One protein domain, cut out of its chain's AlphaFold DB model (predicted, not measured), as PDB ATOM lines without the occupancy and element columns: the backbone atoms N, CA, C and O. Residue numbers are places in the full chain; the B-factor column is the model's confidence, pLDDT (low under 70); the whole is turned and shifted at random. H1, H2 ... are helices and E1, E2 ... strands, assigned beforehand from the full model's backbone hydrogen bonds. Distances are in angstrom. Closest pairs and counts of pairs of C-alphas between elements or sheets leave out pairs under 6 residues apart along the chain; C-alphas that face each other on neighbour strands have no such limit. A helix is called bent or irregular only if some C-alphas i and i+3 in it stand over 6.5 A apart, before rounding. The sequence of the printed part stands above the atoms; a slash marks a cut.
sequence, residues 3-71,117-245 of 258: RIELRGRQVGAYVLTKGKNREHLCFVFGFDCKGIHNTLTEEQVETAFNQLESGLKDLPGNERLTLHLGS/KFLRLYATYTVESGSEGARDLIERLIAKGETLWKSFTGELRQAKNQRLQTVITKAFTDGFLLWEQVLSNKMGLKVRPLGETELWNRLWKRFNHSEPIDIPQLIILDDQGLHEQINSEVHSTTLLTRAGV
ATOM      1  N   ARG A   3      -6.739  18.866  -2.579       97.06
ATOM      2  CA  ARG A   3      -6.335  18.797  -1.173       97.06
ATOM      3  C   ARG A   3      -6.797  17.462  -0.594       97.06
ATOM      4  O   ARG A   3      -7.957  17.084  -0.752       97.06
ATOM      5  N   ILE A   4      -5.889  16.755   0.061       97.00
ATOM      6  CA  ILE A   4      -6.161  15.503   0.766       97.00
ATOM      7  C   ILE A   4      -5.858  15.729   2.242       97.00
ATOM      8  O   ILE A   4      -4.727  16.065   2.586       97.00
ATOM      9  N   GLU A   5      -6.854  15.524   3.090       96.25
ATOM     10  CA  GLU A   5      -6.791  15.602   4.546       96.25
ATOM     11  C   GLU A   5      -7.146  14.239   5.122       96.25
ATOM     12  O   GLU A   5      -8.290  13.951   5.447       96.25
ATOM     13  N   LEU A   6      -6.153  13.355   5.191       93.19
ATOM     14  CA  LEU A   6      -6.339  11.987   5.664       93.19
ATOM     15  C   LEU A   6      -5.252  11.638   6.671       93.19
ATOM     16  O   LEU A   6      -4.082  11.982   6.493       93.19
ATOM     17  N   ARG A   7      -5.623  10.888   7.716       90.88
ATOM     18  CA  ARG A   7      -4.690  10.405   8.754       90.88
ATOM     19  C   ARG A   7      -3.902  11.546   9.421       90.88
ATOM     20  O   ARG A   7      -2.703  11.414   9.659       90.88
ATOM     21  N   GLY A   8      -4.564  12.681   9.664       89.44
ATOM     22  CA  GLY A   8      -3.950  13.872  10.264       89.44
ATOM     23  C   GLY A   8      -2.922  14.575   9.371       89.44
ATOM     24  O   GLY A   8      -2.106  15.347   9.874       89.44
ATOM     25  N   ARG A   9      -2.915  14.295   8.061       91.44
ATOM     26  CA  ARG A   9      -1.997  14.909   7.097       91.44
ATOM     27  C   ARG A   9      -2.757  15.692   6.047       91.44
ATOM     28  O   ARG A   9      -3.698  15.161   5.473       91.44
ATOM     29  N   GLN A  10      -2.279  16.900   5.762       94.56
ATOM     30  CA  GLN A  10      -2.752  17.735   4.663       94.56
ATOM     31  C   GLN A  10      -1.733  17.705   3.518       94.56
ATOM     32  O   GLN A  10      -0.566  18.059   3.702       94.56
ATOM     33  N   VAL A  11      -2.169  17.265   2.338       96.81
ATOM     34  CA  VAL A  11      -1.322  17.084   1.151       96.81
ATOM     35  C   VAL A  11      -2.001  17.687  -0.073       96.81
ATOM     36  O   VAL A  11      -3.166  17.409  -0.353       96.81
ATOM     37  N   GLY A  12      -1.253  18.482  -0.834       97.25
ATOM     38  CA  GLY A  12      -1.685  19.004  -2.123       97.25
ATOM     39  C   GLY A  12      -1.266  18.109  -3.288       97.25
ATOM     40  O   GLY A  12      -0.189  17.506  -3.279       97.25
ATOM     41  N   ALA A  13      -2.080  18.082  -4.343       97.56
ATOM     42  CA  ALA A  13      -1.706  17.469  -5.613       97.56
ATOM     43  C   ALA A  13      -2.285  18.207  -6.825       97.56
ATOM     44  O   ALA A  13      -3.379  18.787  -6.785       97.56
ATOM     45  N   TYR A  14      -1.575  18.118  -7.950       95.06
ATOM     46  CA  TYR A  14      -2.182  18.368  -9.256       95.06
ATOM     47  C   TYR A  14      -2.881  17.101  -9.741       95.06
ATOM     48  O   TYR A  14      -2.341  16.006  -9.606       95.06
ATOM     49  N   VAL A  15      -4.057  17.263 -10.342       91.06
ATOM     50  CA  VAL A  15      -4.776  16.181 -11.019       91.06
ATOM     51  C   VAL A  15      -4.689  16.460 -12.509       91.06
ATOM     52  O   VAL A  15      -5.199  17.473 -12.984       91.06
ATOM     53  N   LEU A  16      -3.981  15.594 -13.223       88.31
ATOM     54  CA  LEU A  16      -3.706  15.699 -14.650       88.31
ATOM     55  C   LEU A  16      -4.244  14.468 -15.378       88.31
ATOM     56  O   LEU A  16      -4.535  13.437 -14.773       88.31
ATOM     57  N   THR A  17      -4.316  14.556 -16.699       82.00
ATOM     58  CA  THR A  17      -4.610  13.415 -17.570       82.00
ATOM     59  C   THR A  17      -3.355  12.974 -18.324       82.00
ATOM     60  O   THR A  17      -2.609  13.825 -18.810       82.00
ATOM     61  N   LYS A  18      -3.136  11.664 -18.464       72.00
ATOM     62  CA  LYS A  18      -1.999  11.045 -19.175       72.00
ATOM     63  C   LYS A  18      -2.519  10.113 -20.285       72.00
ATOM     64  O   LYS A  18      -3.613   9.566 -20.170       72.00
ATOM     65  N   GLY A  19      -1.743   9.942 -21.359       69.25
ATOM     66  CA  GLY A  19      -2.108   9.132 -22.537       69.25
ATOM     67  C   GLY A  19      -2.626   9.959 -23.723       69.25
ATOM     68  O   GLY A  19      -3.007  11.117 -23.555       69.25
ATOM     69  N   LYS A  20      -2.621   9.370 -24.932       62.12
ATOM     70  CA  LYS A  20      -2.960  10.069 -26.193       62.12
ATOM     71  C   LYS A  20      -4.393  10.614 -26.210       62.12
ATOM     72  O   LYS A  20      -4.596  11.711 -26.714       62.12
ATOM     73  N   ASN A  21      -5.336   9.906 -25.586       60.88
ATOM     74  CA  ASN A  21      -6.739  10.323 -25.496       60.88
ATOM     75  C   ASN A  21      -7.159  10.716 -24.075       60.88
ATOM     76  O   ASN A  21      -8.338  10.637 -23.753       60.88
ATOM     77  N   ARG A  22      -6.210  11.122 -23.210       67.69
ATOM     78  CA  ARG A  22      -6.486  11.385 -21.787       67.69
ATOM     79  C   ARG A  22      -7.164  10.162 -21.145       67.69
ATOM     80  O   ARG A  22      -8.282  10.234 -20.678       67.69
ATOM     81  N   GLU A  23      -6.506   9.010 -21.160       66.94
ATOM     82  CA  GLU A  23      -7.119   7.738 -20.725       66.94
ATOM     83  C   GLU A  23      -6.819   7.400 -19.265       66.94
ATOM     84  O   GLU A  23      -7.382   6.460 -18.712       66.94
ATOM     85  N   HIS A  24      -5.919   8.158 -18.635       77.00
ATOM     86  CA  HIS A  24      -5.459   7.911 -17.276       77.00
ATOM     87  C   HIS A  24      -5.493   9.187 -16.448       77.00
ATOM     88  O   HIS A  24      -5.021  10.235 -16.894       77.00
ATOM     89  N   LEU A  25      -5.987   9.081 -15.213       84.50
ATOM     90  CA  LEU A  25      -5.782  10.113 -14.203       84.50
ATOM     91  C   LEU A  25      -4.389   9.955 -13.597       84.50
ATOM     92  O   LEU A  25      -3.986   8.863 -13.198       84.50
ATOM     93  N   CYS A  26      -3.665  11.065 -13.540       90.88
ATOM     94  CA  CYS A  26      -2.320  11.162 -13.005       90.88
ATOM     95  C   CYS A  26      -2.296  12.225 -11.909       90.88
ATOM     96  O   CYS A  26      -2.585  13.399 -12.150       90.88
ATOM     97  N   PHE A  27      -1.949  11.805 -10.703       94.94
ATOM     98  CA  PHE A  27      -1.750  12.672  -9.556       94.94
ATOM     99  C   PHE A  27      -0.285  13.076  -9.495       94.94
ATOM    100  O   PHE A  27       0.598  12.237  -9.657       94.94
ATOM    101  N   VAL A  28      -0.016  14.357  -9.262       97.62
ATOM    102  CA  VAL A  28       1.346  14.872  -9.101       97.62
ATOM    103  C   VAL A  28       1.474  15.501  -7.725       97.62
ATOM    104  O   VAL A  28       0.916  16.572  -7.475       97.62
ATOM    105  N   PHE A  29       2.225  14.838  -6.853       98.12
ATOM    106  CA  PHE A  29       2.517  15.289  -5.497       98.12
ATOM    107  C   PHE A  29       3.809  16.098  -5.478       98.12
ATOM    108  O   PHE A  29       4.783  15.740  -6.145       98.12
ATOM    109  N   GLY A  30       3.820  17.197  -4.728       97.88
ATOM    110  CA  GLY A  30       5.000  18.037  -4.570       97.88
ATOM    111  C   GLY A  30       5.641  17.875  -3.200       97.88
ATOM    112  O   GLY A  30       4.946  17.815  -2.189       97.88
ATOM    113  N   PHE A  31       6.969  17.886  -3.174       98.00
ATOM    114  CA  PHE A  31       7.765  17.880  -1.955       98.00
ATOM    115  C   PHE A  31       8.803  18.997  -2.002       98.00
ATOM    116  O   PHE A  31       9.478  19.201  -3.017       98.00
ATOM    117  N   ASP A  32       8.952  19.706  -0.891       96.94
ATOM    118  CA  ASP A  32      10.116  20.546  -0.636       96.94
ATOM    119  C   ASP A  32      11.233  19.678  -0.056       96.94
ATOM    120  O   ASP A  32      10.973  18.837   0.803       96.94
ATOM    121  N   CYS A  33      12.465  19.852  -0.522       96.44
ATOM    122  CA  CYS A  33      13.600  19.038  -0.106       96.44
ATOM    123  C   CYS A  33      14.762  19.932   0.324       96.44
ATOM    124  O   CYS A  33      15.193  20.819  -0.416       96.44
ATOM    125  N   LYS A  34      15.318  19.670   1.512       92.38
ATOM    126  CA  LYS A  34      16.499  20.404   2.005       92.38
ATOM    127  C   LYS A  34      17.796  20.006   1.290       92.38
ATOM    128  O   LYS A  34      18.799  20.701   1.428       92.38
ATOM    129  N   GLY A  35      17.770  18.914   0.526       89.06
ATOM    130  CA  GLY A  35      18.951  18.330  -0.098       89.06
ATOM    131  C   GLY A  35      19.916  17.730   0.926       89.06
ATOM    132  O   GLY A  35      19.568  17.507   2.087       89.06
ATOM    133  N   ILE A  36      21.135  17.469   0.464       89.62
ATOM    134  CA  ILE A  36      22.233  16.920   1.260       89.62
ATOM    135  C   ILE A  36      23.236  18.050   1.507       89.62
ATOM    136  O   ILE A  36      23.598  18.779   0.580       89.62
ATOM    137  N   HIS A  37      23.635  18.246   2.766       86.12
ATOM    138  CA  HIS A  37      24.558  19.320   3.130       86.12
ATOM    139  C   HIS A  37      25.973  19.022   2.615       86.12
ATOM    140  O   HIS A  37      26.350  17.869   2.461       86.12
ATOM    141  N   ASN A  38      26.780  20.053   2.369       84.75
ATOM    142  CA  ASN A  38      28.133  19.911   1.818       84.75
ATOM    143  C   ASN A  38      29.241  19.797   2.882       84.75
ATOM    144  O   ASN A  38      30.415  19.864   2.539       84.75
ATOM    145  N   THR A  39      28.890  19.661   4.161       91.00
ATOM    146  CA  THR A  39      29.845  19.550   5.286       91.00
ATOM    147  C   THR A  39      29.824  18.151   5.895       91.00
ATOM    148  O   THR A  39      29.863  17.999   7.115       91.00
ATOM    149  N   LEU A  40      29.648  17.140   5.049       91.56
ATOM    150  CA  LEU A  40      29.619  15.747   5.470       91.56
ATOM    151  C   LEU A  40      31.037  15.194   5.585       91.56
ATOM    152  O   LEU A  40      31.925  15.570   4.822       91.56
ATOM    153  N   THR A  41      31.219  14.287   6.535       95.12
ATOM    154  CA  THR A  41      32.391  13.402   6.589       95.12
ATOM    155  C   THR A  41      32.346  12.389   5.443       95.12
ATOM    156  O   THR A  41      31.282  12.154   4.870       95.12
ATOM    157  N   GLU A  42      33.475  11.762   5.110       94.12
ATOM    158  CA  GLU A  42      33.542  10.760   4.033       94.12
ATOM    159  C   GLU A  42      32.562   9.594   4.249       94.12
ATOM    160  O   GLU A  42      31.820   9.240   3.337       94.12
ATOM    161  N   GLU A  43      32.456   9.079   5.478       94.88
ATOM    162  CA  GLU A  43      31.509   8.011   5.837       94.88
ATOM    163  C   GLU A  43      30.042   8.434   5.625       94.88
ATOM    164  O   GLU A  43      29.208   7.674   5.122       94.88
ATOM    165  N   GLN A  44      29.709   9.683   5.962       93.88
ATOM    166  CA  GLN A  44      28.370  10.229   5.730       93.88
ATOM    167  C   GLN A  44      28.079  10.429   4.241       93.88
ATOM    168  O   GLN A  44      26.929  10.286   3.823       93.88
ATOM    169  N   VAL A  45      29.097  10.764   3.445       94.38
ATOM    170  CA  VAL A  45      28.977  10.850   1.987       94.38
ATOM    171  C   VAL A  45      28.680   9.469   1.412       94.38
ATOM    172  O   VAL A  45      27.701   9.329   0.681       94.38
ATOM    173  N   GLU A  46      29.453   8.449   1.782       95.38
ATOM    174  CA  GLU A  46      29.230   7.068   1.338       95.38
ATOM    175  C   GLU A  46      27.829   6.574   1.723       95.38
ATOM    176  O   GLU A  46      27.085   6.069   0.879       95.38
ATOM    177  N   THR A  47      27.411   6.824   2.966       94.81
ATOM    178  CA  THR A  47      26.057   6.504   3.435       94.81
ATOM    179  C   THR A  47      24.987   7.180   2.577       94.81
ATOM    180  O   THR A  47      24.028   6.528   2.158       94.81
ATOM    181  N   ALA A  48      25.146   8.473   2.281       94.25
ATOM    182  CA  ALA A  48      24.194   9.214   1.463       94.25
ATOM    183  C   ALA A  48      24.128   8.675   0.023       94.25
ATOM    184  O   ALA A  48      23.036   8.549  -0.529       94.25
ATOM    185  N   PHE A  49      25.267   8.314  -0.576       95.12
ATOM    186  CA  PHE A  49      25.303   7.688  -1.901       95.12
ATOM    187  C   PHE A  49      24.601   6.331  -1.911       95.12
ATOM    188  O   PHE A  49      23.747   6.105  -2.767       95.12
ATOM    189  N   ASN A  50      24.879   5.474  -0.927       95.81
ATOM    190  CA  ASN A  50      24.248   4.159  -0.807       95.81
ATOM    191  C   ASN A  50      22.724   4.271  -0.631       95.81
ATOM    192  O   ASN A  50      21.961   3.524  -1.249       95.81
ATOM    193  N   GLN A  51      22.262   5.235   0.170       96.12
ATOM    194  CA  GLN A  51      20.836   5.525   0.352       96.12
ATOM    195  C   GLN A  51      20.182   6.014  -0.943       96.12
ATOM    196  O   GLN A  51      19.147   5.488  -1.359       96.12
ATOM    197  N   LEU A  52      20.798   6.986  -1.622       95.31
ATOM    198  CA  LEU A  52      20.312   7.476  -2.913       95.31
ATOM    199  C   LEU A  52      20.229   6.347  -3.941       95.31
ATOM    200  O   LEU A  52      19.195   6.197  -4.590       95.31
ATOM    201  N   GLU A  53      21.276   5.533  -4.064       95.44
ATOM    202  CA  GLU A  53      21.304   4.399  -4.982       95.44
ATOM    203  C   GLU A  53      20.193   3.391  -4.661       95.44
ATOM    204  O   GLU A  53      19.447   2.988  -5.557       95.44
ATOM    205  N   SER A  54      20.032   3.023  -3.385       94.25
ATOM    206  CA  SER A  54      18.960   2.122  -2.956       94.25
ATOM    207  C   SER A  54      17.580   2.687  -3.286       94.25
ATOM    208  O   SER A  54      16.731   1.962  -3.795       94.25
ATOM    209  N   GLY A  55      17.337   3.970  -3.017       93.31
ATOM    210  CA  GLY A  55      16.043   4.582  -3.297       93.31
ATOM    211  C   GLY A  55      15.765   4.764  -4.789       93.31
ATOM    212  O   GLY A  55      14.611   4.684  -5.201       93.31
ATOM    213  N   LEU A  56      16.798   4.967  -5.615       92.56
ATOM    214  CA  LEU A  56      16.658   5.034  -7.073       92.56
ATOM    215  C   LEU A  56      16.278   3.676  -7.682       92.56
ATOM    216  O   LEU A  56      15.544   3.640  -8.668       92.56
ATOM    217  N   LYS A  57      16.743   2.568  -7.090       92.88
ATOM    218  CA  LYS A  57      16.346   1.203  -7.484       92.88
ATOM    219  C   LYS A  57      14.895   0.881  -7.112       92.88
ATOM    220  O   LYS A  57      14.242   0.136  -7.833       92.88
ATOM    221  N   ASP A  58      14.396   1.483  -6.035       91.06
ATOM    222  CA  ASP A  58      13.041   1.273  -5.505       91.06
ATOM    223  C   ASP A  58      12.002   2.270  -6.069       91.06
ATOM    224  O   ASP A  58      10.893   2.384  -5.538       91.06
ATOM    225  N   LEU A  59      12.334   3.027  -7.122       89.56
ATOM    226  CA  LEU A  59      11.384   3.954  -7.738       89.56
ATOM    227  C   LEU A  59      10.170   3.196  -8.308       89.56
ATOM    228  O   LEU A  59      10.354   2.208  -9.023       89.56
ATOM    229  N   PRO A  60       8.930   3.671  -8.068       86.75
ATOM    230  CA  PRO A  60       7.739   3.065  -8.653       86.75
ATOM    231  C   PRO A  60       7.820   3.010 -10.185       86.75
ATOM    232  O   PRO A  60       8.098   4.017 -10.844       86.75
ATOM    233  N   GLY A  61       7.559   1.832 -10.757       83.44
ATOM    234  CA  GLY A  61       7.519   1.639 -12.207       83.44
ATOM    235  C   GLY A  61       6.452   2.511 -12.877       83.44
ATOM    236  O   GLY A  61       5.443   2.840 -12.265       83.44
ATOM    237  N   ASN A  62       6.673   2.898 -14.138       85.25
ATOM    238  CA  ASN A  62       5.773   3.740 -14.956       85.25
ATOM    239  C   ASN A  62       5.486   5.162 -14.427       85.25
ATOM    240  O   ASN A  62       4.768   5.940 -15.080       85.25
ATOM    241  N   GLU A  63       6.098   5.539 -13.305       92.00
ATOM    242  CA  GLU A  63       6.006   6.860 -12.705       92.00
ATOM    243  C   GLU A  63       7.262   7.700 -12.933       92.00
ATOM    244  O   GLU A  63       8.303   7.235 -13.399       92.00
ATOM    245  N   ARG A  64       7.143   8.997 -12.654       93.31
ATOM    246  CA  ARG A  64       8.189   9.984 -12.880       93.31
ATOM    247  C   ARG A  64       8.442  10.778 -11.611       93.31
ATOM    248  O   ARG A  64       7.539  11.410 -11.066       93.31
ATOM    249  N   LEU A  65       9.713  10.839 -11.234       96.00
ATOM    250  CA  LEU A  65      10.233  11.819 -10.296       96.00
ATOM    251  C   LEU A  65      10.863  12.972 -11.084       96.00
ATOM    252  O   LEU A  65      11.767  12.770 -11.892       96.00
ATOM    253  N   THR A  66      10.383  14.192 -10.870       96.38
ATOM    254  CA  THR A  66      10.950  15.404 -11.472       96.38
ATOM    255  C   THR A  66      11.635  16.234 -10.402       96.38
ATOM    256  O   THR A  66      10.994  16.673  -9.449       96.38
ATOM    257  N   LEU A  67      12.928  16.486 -10.591       95.38
ATOM    258  CA  LEU A  67      13.730  17.329  -9.718       95.38
ATOM    259  C   LEU A  67      13.755  18.747 -10.289       95.38
ATOM    260  O   LEU A  67      14.160  18.966 -11.430       95.38
ATOM    261  N   HIS A  68      13.323  19.718  -9.494       94.94
ATOM    262  CA  HIS A  68      13.360  21.134  -9.827       94.94
ATOM    263  C   HIS A  68      14.281  21.853  -8.843       94.94
ATOM    264  O   HIS A  68      13.912  22.111  -7.695       94.94
ATOM    265  N   LEU A  69      15.484  22.161  -9.318       93.31
ATOM    266  CA  LEU A  69      16.521  22.886  -8.598       93.31
ATOM    267  C   LEU A  69      16.581  24.328  -9.112       93.31
ATOM    268  O   LEU A  69      16.471  24.565 -10.314       93.31
ATOM    269  N   GLY A  70      16.819  25.282  -8.219       89.62
ATOM    270  CA  GLY A  70      17.145  26.647  -8.616       89.62
ATOM    271  C   GLY A  70      18.017  27.354  -7.592       89.62
ATOM    272  O   GLY A  70      18.016  27.016  -6.409       89.62
ATOM    273  N   SER A  71      18.789  28.322  -8.082       89.62
ATOM    274  CA  SER A  71      19.716  29.132  -7.294       89.62
ATOM    275  C   SER A  71      19.914  30.478  -7.987       89.62
ATOM    276  O   SER A  71      20.831  30.639  -8.792       89.62
ATOM    277  N   LYS A 117      19.043  28.687  -2.489       90.00
ATOM    278  CA  LYS A 117      18.887  27.409  -3.180       90.00
ATOM    279  C   LYS A 117      17.558  26.788  -2.786       90.00
ATOM    280  O   LYS A 117      17.186  26.823  -1.616       90.00
ATOM    281  N   PHE A 118      16.880  26.178  -3.745       91.75
ATOM    282  CA  PHE A 118      15.748  25.304  -3.465       91.75
ATOM    283  C   PHE A 118      15.889  24.014  -4.259       91.75
ATOM    284  O   PHE A 118      16.367  24.032  -5.394       91.75
ATOM    285  N   LEU A 119      15.415  22.915  -3.681       95.25
ATOM    286  CA  LEU A 119      15.232  21.643  -4.361       95.25
ATOM    287  C   LEU A 119      13.796  21.192  -4.121       95.25
ATOM    288  O   LEU A 119      13.365  21.038  -2.982       95.25
ATOM    289  N   ARG A 120      13.044  20.999  -5.200       96.25
ATOM    290  CA  ARG A 120      11.663  20.519  -5.145       96.25
ATOM    291  C   ARG A 120      11.525  19.265  -5.968       96.25
ATOM    292  O   ARG A 120      12.104  19.166  -7.049       96.25
ATOM    293  N   LEU A 121      10.736  18.339  -5.462       97.62
ATOM    294  CA  LEU A 121      10.491  17.054  -6.089       97.62
ATOM    295  C   LEU A 121       9.018  16.990  -6.475       97.62
ATOM    296  O   LEU A 121       8.157  17.350  -5.675       97.62
ATOM    297  N   TYR A 122       8.733  16.548  -7.694       97.88
ATOM    298  CA  TYR A 122       7.376  16.256  -8.142       97.88
ATOM    299  C   TYR A 122       7.294  14.791  -8.528       97.88
ATOM    300  O   TYR A 122       8.001  14.358  -9.439       97.88
ATOM    301  N   ALA A 123       6.452  14.052  -7.825       97.38
ATOM    302  CA  ALA A 123       6.304  12.617  -7.973       97.38
ATOM    303  C   ALA A 123       4.923  12.293  -8.540       97.38
ATOM    304  O   ALA A 123       3.918  12.831  -8.064       97.38
ATOM    305  N   THR A 124       4.873  11.452  -9.570       96.06
ATOM    306  CA  THR A 124       3.613  11.079 -10.215       96.06
ATOM    307  C   THR A 124       3.050   9.771  -9.670       96.06
ATOM    308  O   THR A 124       3.793   8.886  -9.250       96.06
ATOM    309  N   TYR A 125       1.727   9.653  -9.685       94.19
ATOM    310  CA  TYR A 125       1.006   8.402  -9.503       94.19
ATOM    311  C   TYR A 125      -0.129   8.329 -10.523       94.19
ATOM    312  O   TYR A 125      -1.049   9.153 -10.510       94.19
ATOM    313  N   THR A 126      -0.061   7.352 -11.415       90.56
ATOM    314  CA  THR A 126      -1.030   7.109 -12.475       90.56
ATOM    315  C   THR A 126      -1.940   5.969 -12.049       90.56
ATOM    316  O   THR A 126      -1.489   4.887 -11.684       90.56
ATOM    317  N   VAL A 127      -3.249   6.188 -12.119       82.75
ATOM    318  CA  VAL A 127      -4.212   5.127 -11.820       82.75
ATOM    319  C   VAL A 127      -4.247   4.174 -13.012       82.75
ATOM    320  O   VAL A 127      -4.780   4.516 -14.070       82.75
ATOM    321  N   GLU A 128      -3.652   2.992 -12.857       69.25
ATOM    322  CA  GLU A 128      -3.672   1.959 -13.892       69.25
ATOM    323  C   GLU A 128      -5.064   1.335 -14.029       69.25
ATOM    324  O   GLU A 128      -5.699   0.905 -13.062       69.25
ATOM    325  N   SER A 129      -5.526   1.244 -15.272       52.97
ATOM    326  CA  SER A 129      -6.845   0.747 -15.656       52.97
ATOM    327  C   SER A 129      -6.899  -0.795 -15.726       52.97
ATOM    328  O   SER A 129      -7.493  -1.364 -16.639       52.97
ATOM    329  N   GLY A 130      -6.200  -1.481 -14.817       41.59
ATOM    330  CA  GLY A 130      -5.959  -2.932 -14.867       41.59
ATOM    331  C   GLY A 130      -7.139  -3.815 -14.446       41.59
ATOM    332  O   GLY A 130      -7.116  -5.016 -14.686       41.59
ATOM    333  N   SER A 131      -8.190  -3.241 -13.858       42.72
ATOM    334  CA  SER A 131      -9.472  -3.916 -13.645       42.72
ATOM    335  C   SER A 131     -10.534  -3.278 -14.540       42.72
ATOM    336  O   SER A 131     -10.539  -2.057 -14.708       42.72
ATOM    337  N   GLU A 132     -11.446  -4.072 -15.111       46.59
ATOM    338  CA  GLU A 132     -12.547  -3.570 -15.961       46.59
ATOM    339  C   GLU A 132     -13.334  -2.433 -15.282       46.59
ATOM    340  O   GLU A 132     -13.753  -1.482 -15.938       46.59
ATOM    341  N   GLY A 133     -13.422  -2.456 -13.945       50.38
ATOM    342  CA  GLY A 133     -13.969  -1.357 -13.152       50.38
ATOM    343  C   GLY A 133     -13.156  -0.060 -13.246       50.38
ATOM    344  O   GLY A 133     -13.737   0.997 -13.452       50.38
ATOM    345  N   ALA A 134     -11.825  -0.100 -13.137       50.59
ATOM    346  CA  ALA A 134     -10.974   1.096 -13.176       50.59
ATOM    347  C   ALA A 134     -10.962   1.801 -14.545       50.59
ATOM    348  O   ALA A 134     -10.856   3.027 -14.586       50.59
ATOM    349  N   ARG A 135     -11.125   1.061 -15.652       52.78
ATOM    350  CA  ARG A 135     -11.291   1.649 -16.998       52.78
ATOM    351  C   ARG A 135     -12.560   2.485 -17.100       52.78
ATOM    352  O   ARG A 135     -12.455   3.671 -17.389       52.78
ATOM    353  N   ASP A 136     -13.715   1.918 -16.751       54.53
ATOM    354  CA  ASP A 136     -15.002   2.636 -16.778       54.53
ATOM    355  C   ASP A 136     -15.009   3.831 -15.794       54.53
ATOM    356  O   ASP A 136     -15.627   4.866 -16.044       54.53
ATOM    357  N   LEU A 137     -14.265   3.739 -14.681       58.03
ATOM    358  CA  LEU A 137     -14.074   4.849 -13.736       58.03
ATOM    359  C   LEU A 137     -13.334   6.033 -14.357       58.03
ATOM    360  O   LEU A 137     -13.790   7.174 -14.242       58.03
ATOM    361  N   ILE A 138     -12.188   5.765 -14.979       59.75
ATOM    362  CA  ILE A 138     -11.336   6.802 -15.552       59.75
ATOM    363  C   ILE A 138     -11.978   7.377 -16.817       59.75
ATOM    364  O   ILE A 138     -12.021   8.594 -16.976       59.75
ATOM    365  N   GLU A 139     -12.556   6.529 -17.662       57.44
ATOM    366  CA  GLU A 139     -13.234   6.938 -18.890       57.44
ATOM    367  C   GLU A 139     -14.437   7.841 -18.584       57.44
ATOM    368  O   GLU A 139     -14.567   8.905 -19.182       57.44
ATOM    369  N   ARG A 140     -15.253   7.535 -17.562       57.69
ATOM    370  CA  ARG A 140     -16.348   8.430 -17.130       57.69
ATOM    371  C   ARG A 140     -15.865   9.724 -16.485       57.69
ATOM    372  O   ARG A 140     -16.537  10.743 -16.640       57.69
ATOM    373  N   LEU A 141     -14.763   9.695 -15.733       55.47
ATOM    374  CA  LEU A 141     -14.175  10.894 -15.121       55.47
ATOM    375  C   LEU A 141     -13.577  11.823 -16.177       55.47
ATOM    376  O   LEU A 141     -13.734  13.036 -16.070       55.47
ATOM    377  N   ILE A 142     -12.937  11.269 -17.206       57.97
ATOM    378  CA  ILE A 142     -12.253  12.051 -18.234       57.97
ATOM    379  C   ILE A 142     -13.197  12.468 -19.365       57.97
ATOM    380  O   ILE A 142     -13.186  13.640 -19.739       57.97
ATOM    381  N   ALA A 143     -14.095  11.591 -19.826       53.38
ATOM    382  CA  ALA A 143     -15.144  11.952 -20.790       53.38
ATOM    383  C   ALA A 143     -16.085  13.029 -20.235       53.38
ATOM    384  O   ALA A 143     -16.646  13.826 -20.983       53.38
ATOM    385  N   LYS A 144     -16.233  13.086 -18.907       45.34
ATOM    386  CA  LYS A 144     -16.939  14.173 -18.234       45.34
ATOM    387  C   LYS A 144     -16.019  15.245 -17.698       45.34
ATOM    388  O   LYS A 144     -16.549  16.185 -17.143       45.34
ATOM    389  N   GLY A 145     -14.700  15.192 -17.866       46.44
ATOM    390  CA  GLY A 145     -13.818  16.296 -17.478       46.44
ATOM    391  C   GLY A 145     -14.306  17.608 -18.090       46.44
ATOM    392  O   GLY A 145     -14.451  18.591 -17.383       46.44
ATOM    393  N   GLU A 146     -14.754  17.578 -19.348       41.88
ATOM    394  CA  GLU A 146     -15.324  18.738 -20.053       41.88
ATOM    395  C   GLU A 146     -16.733  19.166 -19.573       41.88
ATOM    396  O   GLU A 146     -17.166  20.275 -19.873       41.88
ATOM    397  N   THR A 147     -17.448  18.345 -18.788       39.50
ATOM    398  CA  THR A 147     -18.838  18.593 -18.316       39.50
ATOM    399  C   THR A 147     -19.045  18.530 -16.788       39.50
ATOM    400  O   THR A 147     -20.054  19.025 -16.281       39.50
ATOM    401  N   LEU A 148     -18.091  17.985 -16.030       38.84
ATOM    402  CA  LEU A 148     -18.019  17.940 -14.562       38.84
ATOM    403  C   LEU A 148     -17.854  19.345 -13.990       38.84
ATOM    404  O   LEU A 148     -18.351  19.615 -12.904       38.84
ATOM    405  N   TRP A 149     -17.247  20.251 -14.760       49.50
ATOM    406  CA  TRP A 149     -17.003  21.637 -14.365       49.50
ATOM    407  C   TRP A 149     -18.261  22.495 -14.154       49.50
ATOM    408  O   TRP A 149     -18.127  23.613 -13.669       49.50
ATOM    409  N   LYS A 150     -19.471  22.024 -14.501       38.69
ATOM    410  CA  LYS A 150     -20.704  22.836 -14.406       38.69
ATOM    411  C   LYS A 150     -21.909  22.197 -13.703       38.69
ATOM    412  O   LYS A 150     -22.936  22.856 -13.602       38.69
ATOM    413  N   SER A 151     -21.855  20.952 -13.222       37.53
ATOM    414  CA  SER A 151     -23.065  20.306 -12.665       37.53
ATOM    415  C   SER A 151     -22.805  19.497 -11.397       37.53
ATOM    416  O   SER A 151     -22.707  18.272 -11.405       37.53
ATOM    417  N   PHE A 152     -22.740  20.214 -10.274       44.88
ATOM    418  CA  PHE A 152     -22.601  19.654  -8.928       44.88
ATOM    419  C   PHE A 152     -23.931  19.681  -8.139       44.88
ATOM    420  O   PHE A 152     -23.971  20.076  -6.974       44.88
ATOM    421  N   THR A 153     -25.047  19.253  -8.751       42.09
ATOM    422  CA  THR A 153     -26.385  19.214  -8.117       42.09
ATOM    423  C   THR A 153     -27.166  17.924  -8.451       42.09
ATOM    424  O   THR A 153     -27.428  17.634  -9.613       42.09
ATOM    425  N   GLY A 154     -27.563  17.143  -7.426       36.56
ATOM    426  CA  GLY A 154     -28.563  16.048  -7.522       36.56
ATOM    427  C   GLY A 154     -28.099  14.601  -7.226       36.56
ATOM    428  O   GLY A 154     -26.930  14.268  -7.391       36.56
ATOM    429  N   GLU A 155     -29.042  13.735  -6.812       36.91
ATOM    430  CA  GLU A 155     -28.925  12.379  -6.200       36.91
ATOM    431  C   GLU A 155     -28.027  11.336  -6.908       36.91
ATOM    432  O   GLU A 155     -27.526  10.414  -6.269       36.91
ATOM    433  N   LEU A 156     -27.673  11.535  -8.183       42.72
ATOM    434  CA  LEU A 156     -26.621  10.780  -8.898       42.72
ATOM    435  C   LEU A 156     -25.193  10.981  -8.314       42.72
ATOM    436  O   LEU A 156     -24.222  10.438  -8.856       42.72
ATOM    437  N   ARG A 157     -25.074  11.772  -7.235       53.16
ATOM    438  CA  ARG A 157     -23.864  12.196  -6.504       53.16
ATOM    439  C   ARG A 157     -23.225  11.094  -5.661       53.16
ATOM    440  O   ARG A 157     -22.008  10.962  -5.692       53.16
ATOM    441  N   GLN A 158     -23.999  10.293  -4.923       53.47
ATOM    442  CA  GLN A 158     -23.433   9.419  -3.878       53.47
ATOM    443  C   GLN A 158     -22.510   8.331  -4.446       53.47
ATOM    444  O   GLN A 158     -21.354   8.229  -4.042       53.47
ATOM    445  N   ALA A 159     -22.971   7.587  -5.455       54.88
ATOM    446  CA  ALA A 159     -22.170   6.526  -6.067       54.88
ATOM    447  C   ALA A 159     -20.941   7.064  -6.829       54.88
ATOM    448  O   ALA A 159     -19.904   6.403  -6.886       54.88
ATOM    449  N   LYS A 160     -21.026   8.266  -7.419       59.22
ATOM    450  CA  LYS A 160     -19.896   8.903  -8.122       59.22
ATOM    451  C   LYS A 160     -18.869   9.481  -7.149       59.22
ATOM    452  O   LYS A 160     -17.674   9.288  -7.368       59.22
ATOM    453  N   ASN A 161     -19.325  10.121  -6.074       68.62
ATOM    454  CA  ASN A 161     -18.460  10.650  -5.023       68.62
ATOM    455  C   ASN A 161     -17.683   9.529  -4.337       68.62
ATOM    456  O   ASN A 161     -16.472   9.651  -4.197       68.62
ATOM    457  N   GLN A 162     -18.338   8.408  -4.017       73.69
ATOM    458  CA  GLN A 162     -17.665   7.231  -3.456       73.69
ATOM    459  C   GLN A 162     -16.558   6.705  -4.376       73.69
ATOM    460  O   GLN A 162     -15.461   6.401  -3.924       73.69
ATOM    461  N   ARG A 163     -16.808   6.645  -5.688       72.62
ATOM    462  CA  ARG A 163     -15.821   6.166  -6.664       72.62
ATOM    463  C   ARG A 163     -14.602   7.080  -6.772       72.62
ATOM    464  O   ARG A 163     -13.474   6.593  -6.739       72.62
ATOM    465  N   LEU A 164     -14.813   8.391  -6.894       78.25
ATOM    466  CA  LEU A 164     -13.715   9.359  -6.963       78.25
ATOM    467  C   LEU A 164     -12.944   9.416  -5.636       78.25
ATOM    468  O   LEU A 164     -11.716   9.460  -5.643       78.25
ATOM    469  N   GLN A 165     -13.650   9.309  -4.510       86.12
ATOM    470  CA  GLN A 165     -13.048   9.163  -3.190       86.12
ATOM    471  C   GLN A 165     -12.144   7.928  -3.114       86.12
ATOM    472  O   GLN A 165     -11.012   8.055  -2.652       86.12
ATOM    473  N   THR A 166     -12.570   6.768  -3.622       86.12
ATOM    474  CA  THR A 166     -11.720   5.565  -3.686       86.12
ATOM    475  C   THR A 166     -10.460   5.805  -4.515       86.12
ATOM    476  O   THR A 166      -9.367   5.447  -4.083       86.12
ATOM    477  N   VAL A 167     -10.583   6.445  -5.682       86.88
ATOM    478  CA  VAL A 167      -9.434   6.742  -6.556       86.88
ATOM    479  C   VAL A 167      -8.440   7.686  -5.875       86.88
ATOM    480  O   VAL A 167      -7.240   7.422  -5.888       86.88
ATOM    481  N   ILE A 168      -8.924   8.761  -5.248       91.38
ATOM    482  CA  ILE A 168      -8.073   9.722  -4.533       91.38
ATOM    483  C   ILE A 168      -7.436   9.075  -3.300       91.38
ATOM    484  O   ILE A 168      -6.246   9.261  -3.056       91.38
ATOM    485  N   THR A 169      -8.199   8.276  -2.552       91.88
ATOM    486  CA  THR A 169      -7.684   7.536  -1.390       91.88
ATOM    487  C   THR A 169      -6.567   6.592  -1.820       91.88
ATOM    488  O   THR A 169      -5.519   6.570  -1.183       91.88
ATOM    489  N   LYS A 170      -6.742   5.884  -2.943       91.12
ATOM    490  CA  LYS A 170      -5.703   5.028  -3.522       91.12
ATOM    491  C   LYS A 170      -4.474   5.833  -3.947       91.12
ATOM    492  O   LYS A 170      -3.354   5.438  -3.656       91.12
ATOM    493  N   ALA A 171      -4.660   6.991  -4.580       92.62
ATOM    494  CA  ALA A 171      -3.546   7.870  -4.933       92.62
ATOM    495  C   ALA A 171      -2.777   8.369  -3.699       92.62
ATOM    496  O   ALA A 171      -1.556   8.516  -3.753       92.62
ATOM    497  N   PHE A 172      -3.465   8.589  -2.580       95.19
ATOM    498  CA  PHE A 172      -2.825   8.905  -1.309       95.19
ATOM    499  C   PHE A 172      -2.047   7.706  -0.749       95.19
ATOM    500  O   PHE A 172      -0.865   7.844  -0.438       95.19
ATOM    501  N   THR A 173      -2.670   6.529  -0.637       93.06
ATOM    502  CA  THR A 173      -2.044   5.359  -0.000       93.06
ATOM    503  C   THR A 173      -0.944   4.726  -0.840       93.06
ATOM    504  O   THR A 173       0.119   4.417  -0.309       93.06
ATOM    505  N   ASP A 174      -1.182   4.562  -2.137       91.88
ATOM    506  CA  ASP A 174      -0.318   3.788  -3.033       91.88
ATOM    507  C   ASP A 174       0.625   4.701  -3.826       91.88
ATOM    508  O   ASP A 174       1.647   4.251  -4.336       91.88
ATOM    509  N   GLY A 175       0.285   5.988  -3.938       93.62
ATOM    510  CA  GLY A 175       1.106   7.000  -4.592       93.62
ATOM    511  C   GLY A 175       1.894   7.824  -3.586       93.62
ATOM    512  O   GLY A 175       3.107   7.670  -3.458       93.62
ATOM    513  N   PHE A 176       1.210   8.719  -2.871       96.50
ATOM    514  CA  PHE A 176       1.859   9.692  -1.992       96.50
ATOM    515  C   PHE A 176       2.687   9.037  -0.879       96.50
ATOM    516  O   PHE A 176       3.864   9.367  -0.739       96.50
ATOM    517  N   LEU A 177       2.107   8.107  -0.108       95.62
ATOM    518  CA  LEU A 177       2.816   7.467   1.009       95.62
ATOM    519  C   LEU A 177       4.012   6.637   0.536       95.62
ATOM    520  O   LEU A 177       5.064   6.666   1.172       95.62
ATOM    521  N   LEU A 178       3.867   5.935  -0.591       94.75
ATOM    522  CA  LEU A 178       4.953   5.158  -1.181       94.75
ATOM    523  C   LEU A 178       6.107   6.070  -1.609       94.75
ATOM    524  O   LEU A 178       7.260   5.819  -1.257       94.75
ATOM    525  N   TRP A 179       5.802   7.166  -2.306       96.75
ATOM    526  CA  TRP A 179       6.806   8.158  -2.686       96.75
ATOM    527  C   TRP A 179       7.477   8.800  -1.477       96.75
ATOM    528  O   TRP A 179       8.700   8.912  -1.451       96.75
ATOM    529  N   GLU A 180       6.711   9.187  -0.461       96.06
ATOM    530  CA  GLU A 180       7.259   9.753   0.772       96.06
ATOM    531  C   GLU A 180       8.213   8.770   1.466       96.06
ATOM    532  O   GLU A 180       9.290   9.176   1.911       96.06
ATOM    533  N   GLN A 181       7.865   7.481   1.504       95.12
ATOM    534  CA  GLN A 181       8.712   6.426   2.057       95.12
ATOM    535  C   GLN A 181      10.002   6.238   1.249       95.12
ATOM    536  O   GLN A 181      11.078   6.144   1.841       95.12
ATOM    537  N   VAL A 182       9.926   6.198  -0.084       96.00
ATOM    538  CA  VAL A 182      11.119   6.076  -0.940       96.00
ATOM    539  C   VAL A 182      12.031   7.289  -0.758       96.00
ATOM    540  O   VAL A 182      13.226   7.134  -0.511       96.00
ATOM    541  N   LEU A 183      11.476   8.500  -0.801       96.69
ATOM    542  CA  LEU A 183      12.249   9.736  -0.672       96.69
ATOM    543  C   LEU A 183      12.862   9.893   0.728       96.69
ATOM    544  O   LEU A 183      14.036  10.236   0.847       96.69
ATOM    545  N   SER A 184      12.098   9.633   1.788       95.31
ATOM    546  CA  SER A 184      12.559   9.881   3.161       95.31
ATOM    547  C   SER A 184      13.384   8.727   3.718       95.31
ATOM    548  O   SER A 184      14.479   8.940   4.229       95.31
ATOM    549  N   ASN A 185      12.872   7.497   3.614       94.31
ATOM    550  CA  ASN A 185      13.434   6.351   4.332       94.31
ATOM    551  C   ASN A 185      14.484   5.609   3.506       94.31
ATOM    552  O   ASN A 185      15.452   5.115   4.076       94.31
ATOM    553  N   LYS A 186      14.300   5.508   2.181       94.44
ATOM    554  CA  LYS A 186      15.272   4.831   1.305       94.44
ATOM    555  C   LYS A 186      16.373   5.784   0.860       94.44
ATOM    556  O   LYS A 186      17.536   5.516   1.120       94.44
ATOM    557  N   MET A 187      15.998   6.919   0.264       95.00
ATOM    558  CA  MET A 187      16.952   7.923  -0.222       95.00
ATOM    559  C   MET A 187      17.566   8.795   0.882       95.00
ATOM    560  O   MET A 187      18.483   9.561   0.597       95.00
ATOM    561  N   GLY A 188      17.055   8.733   2.116       94.12
ATOM    562  CA  GLY A 188      17.564   9.537   3.233       94.12
ATOM    563  C   GLY A 188      17.323  11.046   3.083       94.12
ATOM    564  O   GLY A 188      17.971  11.854   3.755       94.12
ATOM    565  N   LEU A 189      16.416  11.465   2.192       95.50
ATOM    566  CA  LEU A 189      16.176  12.879   1.926       95.50
ATOM    567  C   LEU A 189      15.261  13.492   2.985       95.50
ATOM    568  O   LEU A 189      14.220  12.952   3.350       95.50
ATOM    569  N   LYS A 190      15.600  14.706   3.419       95.25
ATOM    570  CA  LYS A 190      14.722  15.516   4.272       95.25
ATOM    571  C   LYS A 190      13.678  16.218   3.409       95.25
ATOM    572  O   LYS A 190      13.916  17.341   2.948       95.25
ATOM    573  N   VAL A 191      12.549  15.547   3.198       96.69
ATOM    574  CA  VAL A 191      11.414  16.062   2.423       96.69
ATOM    575  C   VAL A 191      10.265  16.532   3.312       96.69
ATOM    576  O   VAL A 191      10.058  16.029   4.414       96.69
ATOM    577  N   ARG A 192       9.505  17.508   2.819       96.69
ATOM    578  CA  ARG A 192       8.235  17.955   3.392       96.69
ATOM    579  C   ARG A 192       7.184  17.994   2.283       96.69
ATOM    580  O   ARG A 192       7.456  18.612   1.249       96.69
ATOM    581  N   PRO A 193       6.002  17.389   2.468       97.38
ATOM    582  CA  PRO A 193       4.932  17.496   1.487       97.38
ATOM    583  C   PRO A 193       4.473  18.948   1.331       97.38
ATOM    584  O   PRO A 193       4.436  19.713   2.299       97.38
ATOM    585  N   LEU A 194       4.144  19.326   0.099       97.62
ATOM    586  CA  LEU A 194       3.557  20.622  -0.215       97.62
ATOM    587  C   LEU A 194       2.032  20.553  -0.109       97.62
ATOM    588  O   LEU A 194       1.410  19.620  -0.624       97.62
ATOM    589  N   GLY A 195       1.438  21.570   0.512       97.44
ATOM    590  CA  GLY A 195      -0.009  21.782   0.497       97.44
ATOM    591  C   GLY A 195      -0.508  22.328  -0.845       97.44
ATOM    592  O   GLY A 195       0.265  22.769  -1.701       97.44
ATOM    593  N   GLU A 196      -1.824  22.351  -1.023       96.44
ATOM    594  CA  GLU A 196      -2.495  22.885  -2.207       96.44
ATOM    595  C   GLU A 196      -2.153  24.361  -2.443       96.44
ATOM    596  O   GLU A 196      -1.794  24.737  -3.557       96.44
ATOM    597  N   THR A 197      -2.152  25.190  -1.401       95.94
ATOM    598  CA  THR A 197      -1.831  26.622  -1.518       95.94
ATOM    599  C   THR A 197      -0.383  26.840  -1.941       95.94
ATOM    600  O   THR A 197      -0.094  27.697  -2.775       95.94
ATOM    601  N   GLU A 198       0.544  26.030  -1.427       95.81
ATOM    602  CA  GLU A 198       1.956  26.116  -1.804       95.81
ATOM    603  C   GLU A 198       2.182  25.701  -3.257       95.81
ATOM    604  O   GLU A 198       2.947  26.348  -3.976       95.81
ATOM    605  N   LEU A 199       1.513  24.634  -3.702       96.88
ATOM    606  CA  LEU A 199       1.531  24.216  -5.102       96.88
ATOM    607  C   LEU A 199       0.973  25.321  -6.002       96.88
ATOM    608  O   LEU A 199       1.633  25.706  -6.969       96.88
ATOM    609  N   TRP A 200      -0.181  25.888  -5.646       96.12
ATOM    610  CA  TRP A 200      -0.808  26.960  -6.414       96.12
ATOM    611  C   TRP A 200       0.079  28.190  -6.529       96.12
ATOM    612  O   TRP A 200       0.342  28.649  -7.635       96.12
ATOM    613  N   ASN A 201       0.586  28.691  -5.402       94.44
ATOM    614  CA  ASN A 201       1.422  29.885  -5.357       94.44
ATOM    615  C   ASN A 201       2.653  29.712  -6.260       94.44
ATOM    616  O   ASN A 201       2.985  30.572  -7.078       94.44
ATOM    617  N   ARG A 202       3.284  28.534  -6.202       91.75
ATOM    618  CA  ARG A 202       4.426  28.203  -7.064       91.75
ATOM    619  C   ARG A 202       4.046  28.121  -8.538       91.75
ATOM    620  O   ARG A 202       4.833  28.562  -9.373       91.75
ATOM    621  N   LEU A 203       2.898  27.534  -8.869       93.12
ATOM    622  CA  LEU A 203       2.417  27.463 -10.247       93.12
ATOM    623  C   LEU A 203       2.079  28.858 -10.783       93.12
ATOM    624  O   LEU A 203       2.488  29.191 -11.890       93.12
ATOM    625  N   TRP A 204       1.417  29.690  -9.982       93.00
ATOM    626  CA  TRP A 204       1.062  31.065 -10.316       93.00
ATOM    627  C   TRP A 204       2.295  31.913 -10.624       93.00
ATOM    628  O   TRP A 204       2.388  32.477 -11.715       93.00
ATOM    629  N   LYS A 205       3.288  31.905  -9.723       88.81
ATOM    630  CA  LYS A 205       4.554  32.645  -9.864       88.81
ATOM    631  C   LYS A 205       5.389  32.244 -11.090       88.81
ATOM    632  O   LYS A 205       6.335  32.945 -11.435       88.81
ATOM    633  N   ARG A 206       5.082  31.118 -11.753       87.31
ATOM    634  CA  ARG A 206       5.725  30.740 -13.028       87.31
ATOM    635  C   ARG A 206       5.195  31.528 -14.221       87.31
ATOM    636  O   ARG A 206       5.929  31.690 -15.188       87.31
ATOM    637  N   PHE A 207       3.943  31.967 -14.166       87.62
ATOM    638  CA  PHE A 207       3.272  32.646 -15.278       87.62
ATOM    639  C   PHE A 207       2.945  34.110 -14.972       87.62
ATOM    640  O   PHE A 207       2.752  34.894 -15.896       87.62
ATOM    641  N   ASN A 208       2.890  34.480 -13.692       87.38
ATOM    642  CA  ASN A 208       2.432  35.782 -13.229       87.38
ATOM    643  C   ASN A 208       3.402  36.355 -12.187       87.38
ATOM    644  O   ASN A 208       4.019  35.615 -11.422       87.38
ATOM    645  N   HIS A 209       3.502  37.684 -12.137       84.00
ATOM    646  CA  HIS A 209       4.323  38.412 -11.159       84.00
ATOM    647  C   HIS A 209       3.512  38.994  -9.991       84.00
ATOM    648  O   HIS A 209       4.095  39.552  -9.066       84.00
ATOM    649  N   SER A 210       2.182  38.895 -10.040       86.25
ATOM    650  CA  SER A 210       1.294  39.356  -8.973       86.25
ATOM    651  C   SER A 210       1.191  38.336  -7.842       86.25
ATOM    652  O   SER A 210       1.552  37.167  -8.010       86.25
ATOM    653  N   GLU A 211       0.583  38.758  -6.734       87.69
ATOM    654  CA  GLU A 211       0.094  37.817  -5.731       87.69
ATOM    655  C   GLU A 211      -0.857  36.786  -6.368       87.69
ATOM    656  O   GLU A 211      -1.615  37.136  -7.289       87.69
ATOM    657  N   PRO A 212      -0.793  35.512  -5.939       91.69
ATOM    658  CA  PRO A 212      -1.714  34.486  -6.400       91.69
ATOM    659  C   PRO A 212      -3.149  34.808  -5.998       91.69
ATOM    660  O   PRO A 212      -3.422  35.146  -4.852       91.69
ATOM    661  N   ILE A 213      -4.072  34.634  -6.940       92.62
ATOM    662  CA  ILE A 213      -5.507  34.568  -6.641       92.62
ATOM    663  C   ILE A 213      -5.833  33.299  -5.843       92.62
ATOM    664  O   ILE A 213      -5.033  32.359  -5.823       92.62
ATOM    665  N   ASP A 214      -7.034  33.220  -5.273       93.75
ATOM    666  CA  ASP A 214      -7.538  31.974  -4.689       93.75
ATOM    667  C   ASP A 214      -7.558  30.837  -5.718       93.75
ATOM    668  O   ASP A 214      -7.743  31.058  -6.919       93.75
ATOM    669  N   ILE A 215      -7.376  29.598  -5.247       93.50
ATOM    670  CA  ILE A 215      -7.400  28.412  -6.111       93.50
ATOM    671  C   ILE A 215      -8.770  28.357  -6.809       93.50
ATOM    672  O   ILE A 215      -9.773  28.194  -6.117       93.50
ATOM    673  N   PRO A 216      -8.847  28.456  -8.150       89.19
ATOM    674  CA  PRO A 216     -10.126  28.619  -8.846       89.19
ATOM    675  C   PRO A 216     -11.103  27.466  -8.603       89.19
ATOM    676  O   PRO A 216     -12.270  27.695  -8.289       89.19
ATOM    677  N   GLN A 217     -10.604  26.230  -8.712       87.44
ATOM    678  CA  GLN A 217     -11.334  25.002  -8.403       87.44
ATOM    679  C   GLN A 217     -10.456  24.070  -7.559       87.44
ATOM    680  O   GLN A 217      -9.372  23.635  -7.996       87.44
ATOM    681  N   LEU A 218     -10.925  23.753  -6.353       90.19
ATOM    682  CA  LEU A 218     -10.248  22.885  -5.396       90.19
ATOM    683  C   LEU A 218     -11.153  21.716  -5.001       90.19
ATOM    684  O   LEU A 218     -12.220  21.906  -4.431       90.19
ATOM    685  N   ILE A 219     -10.690  20.497  -5.272       90.88
ATOM    686  CA  ILE A 219     -11.296  19.273  -4.749       90.88
ATOM    687  C   ILE A 219     -10.681  19.005  -3.380       90.88
ATOM    688  O   ILE A 219      -9.459  19.071  -3.241       90.88
ATOM    689  N   ILE A 220     -11.514  18.685  -2.398       93.19
ATOM    690  CA  ILE A 220     -11.100  18.398  -1.029       93.19
ATOM    691  C   ILE A 220     -11.617  17.012  -0.661       93.19
ATOM    692  O   ILE A 220     -12.807  16.725  -0.791       93.19
ATOM    693  N   LEU A 221     -10.706  16.146  -0.227       93.75
ATOM    694  CA  LEU A 221     -11.045  14.898   0.443       93.75
ATOM    695  C   LEU A 221     -10.601  15.000   1.897       93.75
ATOM    696  O   LEU A 221      -9.399  15.009   2.146       93.75
ATOM    697  N   ASP A 222     -11.555  15.043   2.818       92.94
ATOM    698  CA  ASP A 222     -11.320  15.044   4.261       92.94
ATOM    699  C   ASP A 222     -12.112  13.918   4.957       92.94
ATOM    700  O   ASP A 222     -12.691  13.045   4.299       92.94
ATOM    701  N   ASP A 223     -12.152  13.938   6.290       88.06
ATOM    702  CA  ASP A 223     -12.909  12.970   7.095       88.06
ATOM    703  C   ASP A 223     -14.437  13.052   6.870       88.06
ATOM    704  O   ASP A 223     -15.149  12.085   7.145       88.06
ATOM    705  N   GLN A 224     -14.953  14.172   6.347       85.56
ATOM    706  CA  GLN A 224     -16.365  14.343   5.964       85.56
ATOM    707  C   GLN A 224     -16.650  13.824   4.545       85.56
ATOM    708  O   GLN A 224     -17.809  13.707   4.133       85.56
ATOM    709  N   GLY A 225     -15.602  13.467   3.801       85.25
ATOM    710  CA  GLY A 225     -15.670  12.899   2.465       85.25
ATOM    711  C   GLY A 225     -15.323  13.902   1.369       85.25
ATOM    712  O   GLY A 225     -14.672  14.923   1.572       85.25
ATOM    713  N   LEU A 226     -15.715  13.563   0.141       86.88
ATOM    714  CA  LEU A 226     -15.316  14.324  -1.037       86.88
ATOM    715  C   LEU A 226     -16.243  15.517  -1.301       86.88
ATOM    716  O   LEU A 226     -17.438  15.338  -1.569       86.88
ATOM    717  N   HIS A 227     -15.672  16.717  -1.333       87.00
ATOM    718  CA  HIS A 227     -16.373  17.952  -1.676       87.00
ATOM    719  C   HIS A 227     -15.505  18.888  -2.533       87.00
ATOM    720  O   HIS A 227     -14.335  18.621  -2.804       87.00
ATOM    721  N   GLU A 228     -16.108  19.965  -3.032       83.81
ATOM    722  CA  GLU A 228     -15.461  20.926  -3.925       83.81
ATOM    723  C   GLU A 228     -15.635  22.344  -3.383       83.81
ATOM    724  O   GLU A 228     -16.710  22.709  -2.904       83.81
ATOM    725  N   GLN A 229     -14.579  23.141  -3.498       87.31
ATOM    726  CA  GLN A 229     -14.594  24.581  -3.303       87.31
ATOM    727  C   GLN A 229     -14.342  25.262  -4.655       87.31
ATOM    728  O   GLN A 229     -13.278  25.102  -5.262       87.31
ATOM    729  N   ILE A 230     -15.328  26.032  -5.118       87.75
ATOM    730  CA  ILE A 230     -15.276  26.777  -6.380       87.75
ATOM    731  C   ILE A 230     -15.179  28.266  -6.051       87.75
ATOM    732  O   ILE A 230     -16.139  28.862  -5.571       87.75
ATOM    733  N   ASN A 231     -14.023  28.864  -6.337       84.44
ATOM    734  CA  ASN A 231     -13.782  30.301  -6.173       84.44
ATOM    735  C   ASN A 231     -13.888  31.055  -7.517       84.44
ATOM    736  O   ASN A 231     -13.963  32.281  -7.547       84.44
ATOM    737  N   SER A 232     -13.893  30.336  -8.649       83.69
ATOM    738  CA  SER A 232     -14.123  30.901  -9.983       83.69
ATOM    739  C   SER A 232     -14.711  29.865 -10.942       83.69
ATOM    740  O   SER A 232     -14.307  28.704 -10.939       83.69
ATOM    741  N   GLU A 233     -15.603  30.295 -11.834       78.81
ATOM    742  CA  GLU A 233     -16.086  29.470 -12.953       78.81
ATOM    743  C   GLU A 233     -15.060  29.349 -14.095       78.81
ATOM    744  O   GLU A 233     -15.202  28.513 -14.988       78.81
ATOM    745  N   VAL A 234     -14.015  30.185 -14.091       79.12
ATOM    746  CA  VAL A 234     -12.977  30.174 -15.125       79.12
ATOM    747  C   VAL A 234     -11.933  29.117 -14.787       79.12
ATOM    748  O   VAL A 234     -11.362  29.115 -13.696       79.12
ATOM    749  N   HIS A 235     -11.641  28.231 -15.739       80.81
ATOM    750  CA  HIS A 235     -10.669  27.159 -15.545       80.81
ATOM    751  C   HIS A 235      -9.278  27.695 -15.164       80.81
ATOM    752  O   HIS A 235      -8.797  28.692 -15.718       80.81
ATOM    753  N   SER A 236      -8.596  26.997 -14.251       83.06
ATOM    754  CA  SER A 236      -7.314  27.436 -13.692       83.06
ATOM    755  C   SER A 236      -6.234  27.703 -14.744       83.06
ATOM    756  O   SER A 236      -5.450  28.632 -14.582       83.06
ATOM    757  N   THR A 237      -6.188  26.941 -15.844       83.12
ATOM    758  CA  THR A 237      -5.206  27.170 -16.925       83.12
ATOM    759  C   THR A 237      -5.412  28.504 -17.633       83.12
ATOM    760  O   THR A 237      -4.430  29.178 -17.923       83.12
ATOM    761  N   THR A 238      -6.661  28.908 -17.872       83.94
ATOM    762  CA  THR A 238      -6.985  30.197 -18.493       83.94
ATOM    763  C   THR A 238      -6.569  31.349 -17.590       83.94
ATOM    764  O   THR A 238      -5.998  32.328 -18.062       83.94
ATOM    765  N   LEU A 239      -6.815  31.229 -16.283       86.06
ATOM    766  CA  LEU A 239      -6.404  32.241 -15.310       86.06
ATOM    767  C   LEU A 239      -4.879  32.326 -15.181       86.06
ATOM    768  O   LEU A 239      -4.348  33.429 -15.103       86.06
ATOM    769  N   LEU A 240      -4.178  31.189 -15.234       87.00
ATOM    770  CA  LEU A 240      -2.715  31.151 -15.198       87.00
ATOM    771  C   LEU A 240      -2.076  31.855 -16.398       87.00
ATOM    772  O   LEU A 240      -1.070  32.531 -16.218       87.00
ATOM    773  N   THR A 241      -2.632  31.706 -17.604       84.94
ATOM    774  CA  THR A 241      -2.012  32.220 -18.839       84.94
ATOM    775  C   THR A 241      -2.528  33.584 -19.287       84.94
ATOM    776  O   THR A 241      -1.966  34.162 -20.216       84.94
ATOM    777  N   ARG A 242      -3.558  34.137 -18.632       77.75
ATOM    778  CA  ARG A 242      -4.245  35.369 -19.054       77.75
ATOM    779  C   ARG A 242      -3.314  36.566 -19.265       77.75
ATOM    780  O   ARG A 242      -3.503  37.303 -20.226       77.75
ATOM    781  N   ALA A 243      -2.330  36.764 -18.387       67.12
ATOM    782  CA  ALA A 243      -1.400  37.894 -18.467       67.12
ATOM    783  C   ALA A 243      -0.308  37.717 -19.540       67.12
ATOM    784  O   ALA A 243       0.305  38.695 -19.958       67.12
ATOM    785  N   GLY A 244      -0.063  36.479 -19.981       57.81
ATOM    786  CA  GLY A 244       1.035  36.109 -20.875       57.81
ATOM    787  C   GLY A 244       0.616  35.791 -22.308       57.81
ATOM    788  O   GLY A 244       1.460  35.341 -23.078       57.81
ATOM    789  N   VAL A 245      -0.656  35.983 -22.684       54.84
ATOM    790  CA  VAL A 245      -1.072  35.828 -24.085       54.84
ATOM    791  C   VAL A 245      -0.439  36.975 -24.875       54.84
ATOM    792  O   VAL A 245      -0.812  38.127 -24.642       54.84
TER     793      VAL A 245
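AT A GLANCE: This is residues 3 to 71 and 117 to 245 of the 258 residues of an uncharacterized protein of Leptolyngbya sp. Heron Island J (UniProt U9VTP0). One strongly twisted sheet of eight strands curls round a single long helix, H4, while H5 packs across E2 and E3 on the opposite face, with H6 beside it. H1 reaches out past one end of H4, and H2 and the short H3 lie toward the other end. The 198 printed residues hold six named helices and eight named strands, in the order E1 E2 E3 H1 E4 E5 H2 H3 H4 E6 H5 E7 E8 H6. The class is mixed, and the branched sheet is mostly antiparallel, with E1 and E7 parallel. The whole is compact, with a radius of gyration of the C-alphas of 18.6 A and spans of 63 by 44 by 35 A.

IN THESE COORDINATES: E1, residues 3 to 6, begins at C-alpha 3 (-6.335, 18.797, -1.173). E2 is residues 9 to 18, 26.6 A long, and E3 residues 24 to 33, 28.0 A. H1, residues 42 to 57, is 22.8 A long; E4 is residues 65 to 71 and E5 residues 117 to 126, 29.9 A. H2 is residues 132 to 143 and H3 residues 145 to 148. H4, residues 157 to 186, runs 40.6 A to C-alpha 186 (15.272, 4.831, 1.305). E6 is residues 191 to 193, H5 residues 196 to 207, E7 residues 217 to 222 and E8 residues 225 to 230. H6, residues 236 to 244, ends at C-alpha 244 (1.035, 36.109, -20.875) and is irregular: C-alphas 240 and 243 are 7.6 A apart.

HOW THE PARTS SIT: E1, E2 and E3 form a meander, each strand the antiparallel neighbour of the one before; N 4 and O 11 are 2.8 A apart, N 16 and O 26 2.8 A. E2 and E6 lie on one side of E3 (N 32 to O 192, 2.8 A) and E5 on the other (N 29 to O 123, 2.9 A). E4 is an edge strand beside E5, with N 66 and O 122 2.8 A apart. E7 is parallel to E1 (N 5 to O 221, 2.8 A) and forms a hairpin with E8 (N 220 to O 227, 2.9 A). The closest C-alphas of H4 and E5 are those of Tyr 125 and Gly 175, 5.1 A. H5, on the opposite face from H4, has a height over the sheet of 9.5 A. H5 touches H6 at Phe 207 and Leu 240, 6.2 A between C-alphas. Residues 51 to 55 of H1 touch H4, opposite ways at a shallow tilt of 33 degrees, only just short of steep. H2 only grazes the sheet, and meets H3 only through their link. Every O i to N i+4 pair is within hydrogen-bond range in H1 and H2, against 24 of 26 in H4, 6 of 8 in H5 and 3 of 5 in H6; H3 is too short for such a pair.

THE WHOLE: The two C-alphas farthest apart, those of Glu 42 and Gly 154, are 63.4 A apart. Residues 72 to 116 are not printed, and C-alphas 71 and 117 are 4.5 A apart across the cut. Of the links printed whole, none is long. The mean pLDDT of the printed part is 83.0; it is under 70 at residues 19 to 23, 128 to 161 and 243 to 245.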